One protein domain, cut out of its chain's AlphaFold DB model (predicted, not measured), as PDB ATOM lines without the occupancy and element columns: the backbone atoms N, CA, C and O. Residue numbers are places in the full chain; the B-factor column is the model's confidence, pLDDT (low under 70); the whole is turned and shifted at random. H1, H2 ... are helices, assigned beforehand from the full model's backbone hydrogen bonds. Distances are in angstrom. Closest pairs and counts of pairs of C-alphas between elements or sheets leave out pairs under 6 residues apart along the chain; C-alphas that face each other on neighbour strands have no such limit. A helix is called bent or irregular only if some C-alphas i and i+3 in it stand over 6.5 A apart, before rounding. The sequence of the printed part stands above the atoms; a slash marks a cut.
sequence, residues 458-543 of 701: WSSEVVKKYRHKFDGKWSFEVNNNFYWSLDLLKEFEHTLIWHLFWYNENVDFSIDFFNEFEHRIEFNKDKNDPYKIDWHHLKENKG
ATOM      1  N   TRP A 458      73.041 -28.691  26.717       67.88
ATOM      2  CA  TRP A 458      72.184 -27.539  26.916       67.88
ATOM      3  C   TRP A 458      70.798 -27.963  26.438       67.88
ATOM      4  O   TRP A 458      70.526 -28.040  25.247       67.88
ATOM      5  N   SER A 459      69.926 -28.349  27.366       70.81
ATOM      6  CA  SER A 459      68.518 -28.513  27.044       70.81
ATOM      7  C   SER A 459      67.869 -27.134  27.030       70.81
ATOM      8  O   SER A 459      68.331 -26.191  27.686       70.81
ATOM      9  N   SER A 460      66.755 -27.020  26.313       73.19
ATOM     10  CA  SER A 460      65.900 -25.832  26.362       73.19
ATOM     11  C   SER A 460      65.532 -25.454  27.806       73.19
ATOM     12  O   SER A 460      65.459 -24.274  28.143       73.19
ATOM     13  N   GLU A 461      65.357 -26.444  28.681       77.31
ATOM     14  CA  GLU A 461      65.043 -26.266  30.100       77.31
ATOM     15  C   GLU A 461      66.221 -25.692  30.897       77.31
ATOM     16  O   GLU A 461      66.041 -24.724  31.637       77.31
ATOM     17  N   VAL A 462      67.435 -26.223  30.706       74.88
ATOM     18  CA  VAL A 462      68.660 -25.742  31.374       74.88
ATOM     19  C   VAL A 462      68.956 -24.297  30.966       74.88
ATOM     20  O   VAL A 462      69.205 -23.442  31.821       74.88
ATOM     21  N   VAL A 463      68.842 -23.998  29.669       73.88
ATOM     22  CA  VAL A 463      68.969 -22.642  29.117       73.88
ATOM     23  C   VAL A 463      67.976 -21.686  29.786       73.88
ATOM     24  O   VAL A 463      68.362 -20.621  30.278       73.88
ATOM     25  N   LYS A 464      66.702 -22.083  29.893       75.69
ATOM     26  CA  LYS A 464      65.660 -21.283  30.557       75.69
ATOM     27  C   LYS A 464      65.930 -21.080  32.048       75.69
ATOM     28  O   LYS A 464      65.726 -19.969  32.540       75.69
ATOM     29  N   LYS A 465      66.391 -22.115  32.757       80.31
ATOM     30  CA  LYS A 465      66.679 -22.094  34.202       80.31
ATOM     31  C   LYS A 465      67.789 -21.095  34.543       80.31
ATOM     32  O   LYS A 465      67.617 -20.254  35.429       80.31
ATOM     33  N   TYR A 466      68.896 -21.123  33.804       77.00
ATOM     34  CA  TYR A 466      70.083 -20.318  34.124       77.00
ATOM     35  C   TYR A 466      70.188 -18.993  33.365       77.00
ATOM     36  O   TYR A 466      71.122 -18.235  33.611       77.00
ATOM     37  N   ARG A 467      69.202 -18.639  32.526       74.00
ATOM     38  CA  ARG A 467      69.185 -17.402  31.713       74.00
ATOM     39  C   ARG A 467      69.583 -16.118  32.455       74.00
ATOM     40  O   ARG A 467      70.196 -15.229  31.875       74.00
ATOM     41  N   HIS A 468      69.239 -16.021  33.740       76.44
ATOM     42  CA  HIS A 468      69.514 -14.858  34.583       76.44
ATOM     43  C   HIS A 468      71.005 -14.673  34.921       76.44
ATOM     44  O   HIS A 468      71.402 -13.565  35.260       76.44
ATOM     45  N   LYS A 469      71.832 -15.725  34.823       74.88
ATOM     46  CA  LYS A 469      73.288 -15.671  35.050       74.88
ATOM     47  C   LYS A 469      74.067 -15.195  33.817       74.88
ATOM     48  O   LYS A 469      75.248 -14.891  33.936       74.88
ATOM     49  N   PHE A 470      73.424 -15.107  32.648       69.06
ATOM     50  CA  PHE A 470      74.073 -14.744  31.378       69.06
ATOM     51  C   PHE A 470      73.880 -13.265  30.977       69.06
ATOM     52  O   PHE A 470      74.225 -12.881  29.860       69.06
ATOM     53  N   ASP A 471      73.336 -12.425  31.871       57.94
ATOM     54  CA  ASP A 471      73.268 -10.953  31.740       57.94
ATOM     55  C   ASP A 471      72.705 -10.436  30.397       57.94
ATOM     56  O   ASP A 471      73.117  -9.407  29.859       57.94
ATOM     57  N   GLY A 472      71.750 -11.174  29.817       55.25
ATOM     58  CA  GLY A 472      71.093 -10.811  28.556       55.25
ATOM     59  C   GLY A 472      72.006 -10.836  27.325       55.25
ATOM     60  O   GLY A 472      71.586 -10.410  26.253       55.25
ATOM     61  N   LYS A 473      73.240 -11.335  27.452       54.12
ATOM     62  CA  LYS A 473      74.206 -11.469  26.361       54.12
ATOM     63  C   LYS A 473      74.476 -12.947  26.123       54.12
ATOM     64  O   LYS A 473      75.469 -13.493  26.598       54.12
ATOM     65  N   TRP A 474      73.588 -13.579  25.359       60.72
ATOM     66  CA  TRP A 474      73.877 -14.856  24.707       60.72
ATOM     67  C   TRP A 474      74.961 -14.596  23.658       60.72
ATOM     68  O   TRP A 474      74.684 -14.146  22.548       60.72
ATOM     69  N   SER A 475      76.223 -14.712  24.076       49.69
ATOM     70  CA  SER A 475      77.375 -14.446  23.220       49.69
ATOM     71  C   SER A 475      77.653 -15.619  22.289       49.69
ATOM     72  O   SER A 475      77.425 -16.770  22.649       49.69
ATOM     73  N   PHE A 476      78.213 -15.273  21.130       47.31
ATOM     74  CA  PHE A 476      78.669 -16.094  20.001       47.31
ATOM     75  C   PHE A 476      79.071 -17.550  20.314       47.31
ATOM     76  O   PHE A 476      78.702 -18.448  19.571       47.31
ATOM     77  N   GLU A 477      79.770 -17.805  21.421       49.91
ATOM     78  CA  GLU A 477      80.334 -19.123  21.760       49.91
ATOM     79  C   GLU A 477      79.315 -20.102  22.384       49.91
ATOM     80  O   GLU A 477      79.429 -21.307  22.185       49.91
ATOM     81  N   VAL A 478      78.259 -19.607  23.052       53.38
ATOM     82  CA  VAL A 478      77.169 -20.453  23.600       53.38
ATOM     83  C   VAL A 478      76.290 -21.008  22.476       53.38
ATOM     84  O   VAL A 478      75.661 -22.057  22.598       53.38
ATOM     85  N   ASN A 479      76.238 -20.280  21.361       57.16
ATOM     86  CA  ASN A 479      75.312 -20.543  20.274       57.16
ATOM     87  C   ASN A 479      75.680 -21.805  19.490       57.16
ATOM     88  O   ASN A 479      74.777 -22.502  19.040       57.16
ATOM     89  N   ASN A 480      76.968 -22.139  19.397       61.09
ATOM     90  CA  ASN A 480      77.433 -23.224  18.537       61.09
ATOM     91  C   ASN A 480      77.370 -24.615  19.177       61.09
ATOM     92  O   ASN A 480      77.569 -25.577  18.457       61.09
ATOM     93  N   ASN A 481      77.092 -24.760  20.478       63.41
ATOM     94  CA  ASN A 481      76.976 -26.075  21.142       63.41
ATOM     95  C   ASN A 481      75.532 -26.420  21.551       63.41
ATOM     96  O   ASN A 481      75.282 -27.452  22.176       63.41
ATOM     97  N   PHE A 482      74.578 -25.548  21.221       74.19
ATOM     98  CA  PHE A 482      73.168 -25.673  21.571       74.19
ATOM     99  C   PHE A 482      72.302 -25.630  20.316       74.19
ATOM    100  O   PHE A 482      72.444 -24.720  19.506       74.19
ATOM    101  N   TYR A 483      71.377 -26.582  20.186       80.75
ATOM    102  CA  TYR A 483      70.430 -26.599  19.074       80.75
ATOM    103  C   TYR A 483      69.304 -25.575  19.280       80.75
ATOM    104  O   TYR A 483      68.440 -25.737  20.149       80.75
ATOM    105  N   TRP A 484      69.286 -24.538  18.444       83.44
ATOM    106  CA  TRP A 484      68.247 -23.515  18.408       83.44
ATOM    107  C   TRP A 484      67.052 -23.977  17.576       83.44
ATOM    108  O   TRP A 484      67.008 -23.790  16.359       83.44
ATOM    109  N   SER A 485      66.057 -24.555  18.253       87.31
ATOM    110  CA  SER A 485      64.771 -24.872  17.630       87.31
ATOM    111  C   SER A 485      63.974 -23.611  17.284       87.31
ATOM    112  O   SER A 485      64.134 -22.558  17.911       87.31
ATOM    113  N   LEU A 486      63.044 -23.743  16.333       89.00
ATOM    114  CA  LEU A 486      62.155 -22.655  15.919       89.00
ATOM    115  C   LEU A 486      61.393 -22.025  17.103       89.00
ATOM    116  O   LEU A 486      61.313 -20.803  17.206       89.00
ATOM    117  N   ASP A 487      60.890 -22.841  18.034       87.19
ATOM    118  CA  ASP A 487      60.159 -22.369  19.220       87.19
ATOM    119  C   ASP A 487      61.024 -21.508  20.148       87.19
ATOM    120  O   ASP A 487      60.562 -20.505  20.694       87.19
ATOM    121  N   LEU A 488      62.297 -21.875  20.315       82.38
ATOM    122  CA  LEU A 488      63.234 -21.106  21.130       82.38
ATOM    123  C   LEU A 488      63.610 -19.793  20.451       82.38
ATOM    124  O   LEU A 488      63.643 -18.757  21.109       82.38
ATOM    125  N   LEU A 489      63.852 -19.816  19.140       86.75
ATOM    126  CA  LEU A 489      64.112 -18.598  18.375       86.75
ATOM    127  C   LEU A 489      62.951 -17.606  18.504       86.75
ATOM    128  O   LEU A 489      63.194 -16.420  18.720       86.75
ATOM    129  N   LYS A 490      61.701 -18.092  18.467       87.31
ATOM    130  CA  LYS A 490      60.494 -17.282  18.713       87.31
ATOM    131  C   LYS A 490      60.472 -16.705  20.126       87.31
ATOM    132  O   LYS A 490      60.240 -15.514  20.305       87.31
ATOM    133  N   GLU A 491      60.733 -17.532  21.137       83.88
ATOM    134  CA  GLU A 491      60.711 -17.110  22.544       83.88
ATOM    135  C   GLU A 491      61.774 -16.040  22.858       83.88
ATOM    136  O   GLU A 491      61.517 -15.120  23.636       83.88
ATOM    137  N   PHE A 492      62.955 -16.136  22.240       80.31
ATOM    138  CA  PHE A 492      64.092 -15.255  22.508       80.31
ATOM    139  C   PHE A 492      64.306 -14.150  21.459       80.31
ATOM    140  O   PHE A 492      65.241 -13.362  21.620       80.31
ATOM    141  N   GLU A 493      63.444 -14.022  20.442       84.69
ATOM    142  CA  GLU A 493      63.640 -13.160  19.259       84.69
ATOM    143  C   GLU A 493      64.128 -11.736  19.590       84.69
ATOM    144  O   GLU A 493      65.001 -11.199  18.905       84.69
ATOM    145  N   HIS A 494      63.583 -11.119  20.643       81.50
ATOM    146  CA  HIS A 494      63.897  -9.738  21.036       81.50
ATOM    147  C   HIS A 494      65.190  -9.577  21.844       81.50
ATOM    148  O   HIS A 494      65.657  -8.457  22.041       81.50
ATOM    149  N   THR A 495      65.751 -10.677  22.339       75.00
ATOM    150  CA  THR A 495      66.979 -10.698  23.151       75.00
ATOM    151  C   THR A 495      68.187 -11.216  22.377       75.00
ATOM    152  O   THR A 495      69.322 -11.008  22.802       75.00
ATOM    153  N   LEU A 496      67.949 -11.875  21.242       77.25
ATOM    154  CA  LEU A 496      68.988 -12.445  20.402       77.25
ATOM    155  C   LEU A 496      69.709 -11.373  19.581       77.25
ATOM    156  O   LEU A 496      69.105 -10.465  19.007       77.25
ATOM    157  N   ILE A 497      71.026 -11.533  19.475       78.19
ATOM    158  CA  ILE A 497      71.860 -10.778  18.540       78.19
ATOM    159  C   ILE A 497      71.913 -11.589  17.243       78.19
ATOM    160  O   ILE A 497      72.759 -12.468  17.085       78.19
ATOM    161  N   TRP A 498      70.970 -11.319  16.338       83.75
ATOM    162  CA  TRP A 498      70.737 -12.135  15.142       83.75
ATOM    163  C   TRP A 498      71.962 -12.269  14.232       83.75
ATOM    164  O   TRP A 498      72.219 -13.352  13.717       83.75
ATOM    165  N   HIS A 499      72.775 -11.218  14.122       81.69
ATOM    166  CA  HIS A 499      74.038 -11.226  13.377       81.69
ATOM    167  C   HIS A 499      74.969 -12.404  13.728       81.69
ATOM    168  O   HIS A 499      75.732 -12.858  12.885       81.69
ATOM    169  N   LEU A 500      74.891 -12.946  14.947       77.00
ATOM    170  CA  LEU A 500      75.753 -14.044  15.390       77.00
ATOM    171  C   LEU A 500      75.357 -15.419  14.826       77.00
ATOM    172  O   LEU A 500      76.146 -16.353  14.936       77.00
ATOM    173  N   PHE A 501      74.171 -15.573  14.227       82.00
ATOM    174  CA  PHE A 501      73.706 -16.868  13.712       82.00
ATOM    175  C   PHE A 501      74.263 -17.234  12.336       82.00
ATOM    176  O   PHE A 501      74.131 -18.381  11.923       82.00
ATOM    177  N   TRP A 502      74.927 -16.318  11.626       81.31
ATOM    178  CA  TRP A 502      75.427 -16.610  10.276       81.31
ATOM    179  C   TRP A 502      76.524 -17.691  10.209       81.31
ATOM    180  O   TRP A 502      76.722 -18.258   9.146       81.31
ATOM    181  N   TYR A 503      77.172 -18.022  11.333       79.25
ATOM    182  CA  TYR A 503      78.188 -19.078  11.478       79.25
ATOM    183  C   TYR A 503      77.727 -20.178  12.439       79.25
ATOM    184  O   TYR A 503      78.479 -21.111  12.709       79.25
ATOM    185  N   ASN A 504      76.523 -20.054  13.005       80.75
ATOM    186  CA  ASN A 504      76.007 -21.057  13.917       80.75
ATOM    187  C   ASN A 504      75.356 -22.175  13.111       80.75
ATOM    188  O   ASN A 504      74.322 -21.957  12.486       80.75
ATOM    189  N   GLU A 505      75.962 -23.353  13.143       86.94
ATOM    190  CA  GLU A 505      75.479 -24.534  12.429       86.94
ATOM    191  C   GLU A 505      74.358 -25.264  13.193       86.94
ATOM    192  O   GLU A 505      73.614 -26.043  12.608       86.94
ATOM    193  N   ASN A 506      74.188 -24.983  14.491       84.81
ATOM    194  CA  ASN A 506      73.197 -25.610  15.369       84.81
ATOM    195  C   ASN A 506      71.899 -24.795  15.454       84.81
ATOM    196  O   ASN A 506      71.371 -24.518  16.532       84.81
ATOM    197  N   VAL A 507      71.372 -24.407  14.296       87.50
ATOM    198  CA  VAL A 507      70.091 -23.710  14.154       87.50
ATOM    199  C   VAL A 507      69.201 -24.515  13.224       87.50
ATOM    200  O   VAL A 507      69.662 -25.047  12.217       87.50
ATOM    201  N   ASP A 508      67.912 -24.571  13.535       89.12
ATOM    202  CA  ASP A 508      66.911 -25.105  12.620       89.12
ATOM    203  C   ASP A 508      66.717 -24.161  11.418       89.12
ATOM    204  O   ASP A 508      65.813 -23.332  11.414       89.12
ATOM    205  N   PHE A 509      67.572 -24.255  10.395       92.50
ATOM    206  CA  PHE A 509      67.423 -23.516   9.133       92.50
ATOM    207  C   PHE A 509      66.497 -24.234   8.137       92.50
ATOM    208  O   PHE A 509      66.790 -24.345   6.944       92.50
ATOM    209  N   SER A 510      65.371 -24.756   8.617       92.62
ATOM    210  CA  SER A 510      64.325 -25.319   7.761       92.62
ATOM    211  C   SER A 510      63.603 -24.246   6.937       92.62
ATOM    212  O   SER A 510      63.717 -23.041   7.171       92.62
ATOM    213  N   ILE A 511      62.795 -24.686   5.970       93.44
ATOM    214  CA  ILE A 511      61.920 -23.788   5.204       93.44
ATOM    215  C   ILE A 511      60.997 -22.967   6.123       93.44
ATOM    216  O   ILE A 511      60.740 -21.799   5.842       93.44
ATOM    217  N   ASP A 512      60.567 -23.540   7.251       94.81
ATOM    218  CA  ASP A 512      59.723 -22.871   8.244       94.81
ATOM    219  C   ASP A 512      60.458 -21.729   8.947       94.81
ATOM    220  O   ASP A 512      59.881 -20.656   9.126       94.81
ATOM    221  N   PHE A 513      61.748 -21.900   9.257       95.00
ATOM    222  CA  PHE A 513      62.585 -20.799   9.733       95.00
ATOM    223  C   PHE A 513      62.614 -19.654   8.729       95.00
ATOM    224  O   PHE A 513      62.360 -18.509   9.097       95.00
ATOM    225  N   PHE A 514      62.872 -19.951   7.455       95.12
ATOM    226  CA  PHE A 514      62.928 -18.907   6.435       95.12
ATOM    227  C   PHE A 514      61.561 -18.291   6.133       95.12
ATOM    228  O   PHE A 514      61.513 -17.175   5.636       95.12
ATOM    229  N   ASN A 515      60.455 -18.977   6.410       94.38
ATOM    230  CA  ASN A 515      59.116 -18.406   6.282       94.38
ATOM    231  C   ASN A 515      58.763 -17.489   7.458       94.38
ATOM    232  O   ASN A 515      58.098 -16.476   7.261       94.38
ATOM    233  N   GLU A 516      59.213 -17.824   8.666       95.19
ATOM    234  CA  GLU A 516      58.940 -17.049   9.878       95.19
ATOM    235  C   GLU A 516      59.893 -15.855  10.046       95.19
ATOM    236  O   GLU A 516      59.461 -14.769  10.421       95.19
ATOM    237  N   PHE A 517      61.188 -16.048   9.782       94.31
ATOM    238  CA  PHE A 517      62.262 -15.126  10.163       94.31
ATOM    239  C   PHE A 517      62.954 -14.441   8.979       94.31
ATOM    240  O   PHE A 517      64.026 -13.861   9.146       94.31
ATOM    241  N   GLU A 518      62.355 -14.431   7.783       92.69
ATOM    242  CA  GLU A 518      62.945 -13.751   6.617       92.69
ATOM    243  C   GLU A 518      63.216 -12.258   6.881       92.69
ATOM    244  O   GLU A 518      64.207 -11.706   6.405       92.69
ATOM    245  N   HIS A 519      62.389 -11.598   7.705       91.94
ATOM    246  CA  HIS A 519      62.584 -10.196   8.108       91.94
ATOM    247  C   HIS A 519      63.858  -9.965   8.930       91.94
ATOM    248  O   HIS A 519      64.327  -8.826   9.020       91.94
ATOM    249  N   ARG A 520      64.412 -11.026   9.527       92.44
ATOM    250  CA  ARG A 520      65.690 -11.023  10.248       92.44
ATOM    251  C   ARG A 520      66.886 -11.247   9.329       92.44
ATOM    252  O   ARG A 520      68.004 -11.211   9.825       92.44
ATOM    253  N   ILE A 521      66.692 -11.423   8.024       92.69
ATOM    254  CA  ILE A 521      67.773 -11.594   7.049       92.69
ATOM    255  C   ILE A 521      67.983 -10.280   6.286       92.69
ATOM    256  O   ILE A 521      67.037  -9.621   5.845       92.69
ATOM    257  N   GLU A 522      69.239  -9.865   6.150       92.69
ATOM    258  CA  GLU A 522      69.647  -8.731   5.329       92.69
ATOM    259  C   GLU A 522      70.252  -9.238   4.019       92.69
ATOM    260  O   GLU A 522      71.264  -9.935   4.007       92.69
ATOM    261  N   PHE A 523      69.617  -8.879   2.904       89.06
ATOM    262  CA  PHE A 523      70.052  -9.283   1.567       89.06
ATOM    263  C   PHE A 523      70.951  -8.239   0.898       89.06
ATOM    264  O   PHE A 523      71.587  -8.535  -0.109       89.06
ATOM    265  N   ASN A 524      70.995  -7.007   1.415       84.88
ATOM    266  CA  ASN A 524      71.861  -5.967   0.878       84.88
ATOM    267  C   ASN A 524      73.246  -6.024   1.539       84.88
ATOM    268  O   ASN A 524      73.385  -5.707   2.717       84.88
ATOM    269  N   LYS A 525      74.270  -6.345   0.742       76.88
ATOM    270  CA  LYS A 525      75.670  -6.460   1.179       76.88
ATOM    271  C   LYS A 525      76.240  -5.184   1.815       76.88
ATOM    272  O   LYS A 525      77.136  -5.261   2.648       76.88
ATOM    273  N   ASP A 526      75.721  -4.015   1.442       78.56
ATOM    274  CA  ASP A 526      76.216  -2.714   1.906       78.56
ATOM    275  C   ASP A 526      75.529  -2.240   3.201       78.56
ATOM    276  O   ASP A 526      75.843  -1.165   3.723       78.56
ATOM    277  N   LYS A 527      74.577  -3.017   3.736       78.62
ATOM    278  CA  LYS A 527      73.889  -2.718   4.996       78.62
ATOM    279  C   LYS A 527      74.390  -3.621   6.115       78.62
ATOM    280  O   LYS A 527      74.171  -4.823   6.099       78.62
ATOM    281  N   ASN A 528      74.983  -3.007   7.135       71.38
ATOM    282  CA  ASN A 528      75.368  -3.696   8.361       71.38
ATOM    283  C   ASN A 528      74.360  -3.383   9.479       71.38
ATOM    284  O   ASN A 528      74.466  -2.348  10.142       71.38
ATOM    285  N   ASP A 529      73.359  -4.249   9.645       79.75
ATOM    286  CA  ASP A 529      72.407  -4.198  10.756       79.75
ATOM    287  C   ASP A 529      72.745  -5.310  11.767       79.75
ATOM    288  O   ASP A 529      72.559  -6.487  11.453       79.75
ATOM    289  N   PRO A 530      73.217  -4.980  12.987       71.75
ATOM    290  CA  PRO A 530      73.582  -5.984  13.991       71.75
ATOM    291  C   PRO A 530      72.384  -6.814  14.491       71.75
ATOM    292  O   PRO A 530      72.573  -7.822  15.176       71.75
ATOM    293  N   TYR A 531      71.152  -6.416  14.156       80.88
ATOM    294  CA  TYR A 531      69.917  -7.128  14.489       80.88
ATOM    295  C   TYR A 531      69.389  -8.004  13.347       80.88
ATOM    296  O   TYR A 531      68.267  -8.517  13.448       80.88
ATOM    297  N   LYS A 532      70.187  -8.195  12.290       88.38
ATOM    298  CA  LYS A 532      69.892  -9.089  11.171       88.38
ATOM    299  C   LYS A 532      71.068 -10.004  10.837       88.38
ATOM    300  O   LYS A 532      72.217  -9.710  11.148       88.38
ATOM    301  N   ILE A 533      70.755 -11.113  10.178       89.31
ATOM    302  CA  ILE A 533      71.708 -12.068   9.618       89.31
ATOM    303  C   ILE A 533      72.050 -11.639   8.186       89.31
ATOM    304  O   ILE A 533      71.144 -11.484   7.372       89.31
ATOM    305  N   ASP A 534      73.326 -11.464   7.848       89.88
ATOM    306  CA  ASP A 534      73.734 -11.207   6.455       89.88
ATOM    307  C   ASP A 534      73.571 -12.468   5.602       89.88
ATOM    308  O   ASP A 534      74.164 -13.510   5.889       89.88
ATOM    309  N   TRP A 535      72.800 -12.347   4.524       92.44
ATOM    310  CA  TRP A 535      72.570 -13.398   3.539       92.44
ATOM    311  C   TRP A 535      73.858 -13.963   2.926       92.44
ATOM    312  O   TRP A 535      73.947 -15.167   2.701       92.44
ATOM    313  N   HIS A 536      74.858 -13.120   2.658       89.69
ATOM    314  CA  HIS A 536      76.076 -13.532   1.951       89.69
ATOM    315  C   HIS A 536      76.916 -14.495   2.784       89.69
ATOM    316  O   HIS A 536      77.565 -15.367   2.218       89.69
ATOM    317  N   HIS A 537      76.860 -14.355   4.108       88.69
ATOM    318  CA  HIS A 537      77.466 -15.287   5.051       88.69
ATOM    319  C   HIS A 537      76.517 -16.454   5.356       88.69
ATOM    320  O   HIS A 537      76.938 -17.606   5.362       88.69
ATOM    321  N   LEU A 538      75.220 -16.174   5.543       91.50
ATOM    322  CA  LEU A 538      74.224 -17.183   5.896       91.50
ATOM    323  C   LEU A 538      74.083 -18.278   4.836       91.50
ATOM    324  O   LEU A 538      74.011 -19.441   5.203       91.50
ATOM    325  N   LYS A 539      74.070 -17.947   3.537       93.12
ATOM    326  CA  LYS A 539      73.920 -18.948   2.462       93.12
ATOM    327  C   LYS A 539      75.049 -19.996   2.446       93.12
ATOM    328  O   LYS A 539      74.876 -21.078   1.893       93.12
ATOM    329  N   GLU A 540      76.194 -19.669   3.047       92.69
ATOM    330  CA  GLU A 540      77.362 -20.547   3.171       92.69
ATOM    331  C   GLU A 540      77.438 -21.241   4.541       92.69
ATOM    332  O   GLU A 540      78.377 -21.990   4.815       92.69
ATOM    333  N   ASN A 541      76.458 -21.005   5.416       90.94
ATOM    334  CA  ASN A 541      76.383 -21.639   6.722       90.94
ATOM    335  C   ASN A 541      76.112 -23.142   6.558       90.94
ATOM    336  O   ASN A 541      75.108 -23.546   5.966       90.94
ATOM    337  N   LYS A 542      76.983 -23.980   7.130       89.00
ATOM    338  CA  LYS A 542      76.874 -25.442   7.041       89.00
ATOM    339  C   LYS A 542      75.682 -26.012   7.818       89.00
ATOM    340  O   LYS A 542      75.273 -27.132   7.545       89.00
ATOM    341  N   GLY A 543      75.071 -25.261   8.731       89.06
ATOM    342  CA  GLY A 543      73.802 -25.636   9.360       89.06
ATOM    343  C   GLY A 543      72.626 -25.694   8.380       89.06
ATOM    344  O   GLY A 543      71.628 -26.356   8.657       89.06
TER     345      GLY A 543
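Overview. This is residues 458 to 543 of the 701 residues of the protein "3'-5' exonuclease" of Marixanthomonas ophiurae (UniProt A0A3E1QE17). The chain winds in a short coil of stacked turns, passing back and forth between two rows of short helices: H2, H4 and H6 on one side, H3 and H5 on the other. H1 forms one end of the longest axis, where residues 465 to 471 stick out, and the long link from H5 to H6 makes a loop toward the other end. The printed part has 86 residues with six named helices, H1 to H6 in chain order, and no named strand. The class is all helix, though the helices hold 38 of the 86 residues, under half. The whole is compact, with a radius of gyration of the C-alphas of 12.7 A, and its outline is elongated, spanning 38 by 25 by 20 A.

Arrangement. H1, residues 460 to 470, touches no helix. It is close to but not clearly touching H3, residues 486 to 492; their closest C-alphas, of Ser 460 and Leu 488, are 7.5 A apart. These two run the same way at a shallow tilt of 24 degrees. H2, residues 476 to 479, is close to but not clearly touching H4, residues 498 to 503, with the closest C-alphas, of Phe 476 and Leu 500, 5.8 A apart. H3 is close to but not clearly touching H5, residues 511 to 516, the closest C-alphas being those of Leu 486 and Phe 513, 6.5 A apart. They run the same way at a shallow tilt of 30 degrees. H4 and H6, residues 535 to 538, touch; their closest C-alphas, of Trp 502 and Leu 538, are 4.6 A apart. Among the pairs that are apart are H2 and H3, and H4 and H5. Every O i to N i+4 pair is within hydrogen-bond range in H3 and H5, against 4 of 7 in H1 and 0 of 2 in H4, where 1 of 3 O i to N i+3 pairs is; H2 and H6 are too short for an O i to N i+4 pair.

Along the chain. H1 begins at C-alpha 460 (65.900, -25.832, 26.362) and measures 14.7 A; it is irregular, with C-alphas 465 and 468 7.8 A apart. H2 measures 5.6 A and H3 10.1 A. H4 begins at C-alpha 498 (70.737, -12.135, 15.142) and measures 10.8 A; it is only just irregular, with C-alphas 500 and 503 6.8 A apart. H5 measures 8.7 A. H6 measures 4.8 A and ends at C-alpha 538 (74.224, -17.183, 5.896).

Size, cuts and confidence. The two C-alphas farthest apart, of Lys 465 and Asp 526, are 38.9 A apart. The printed part has no cut. The link from H5 to H6, residues 517 to 534, is long; within it residues 521 to 522 pair with residues 533 to 534, parallel. Mean pLDDT of the printed part is 80.4, with residue 458 and residues 470 to 481 under 70.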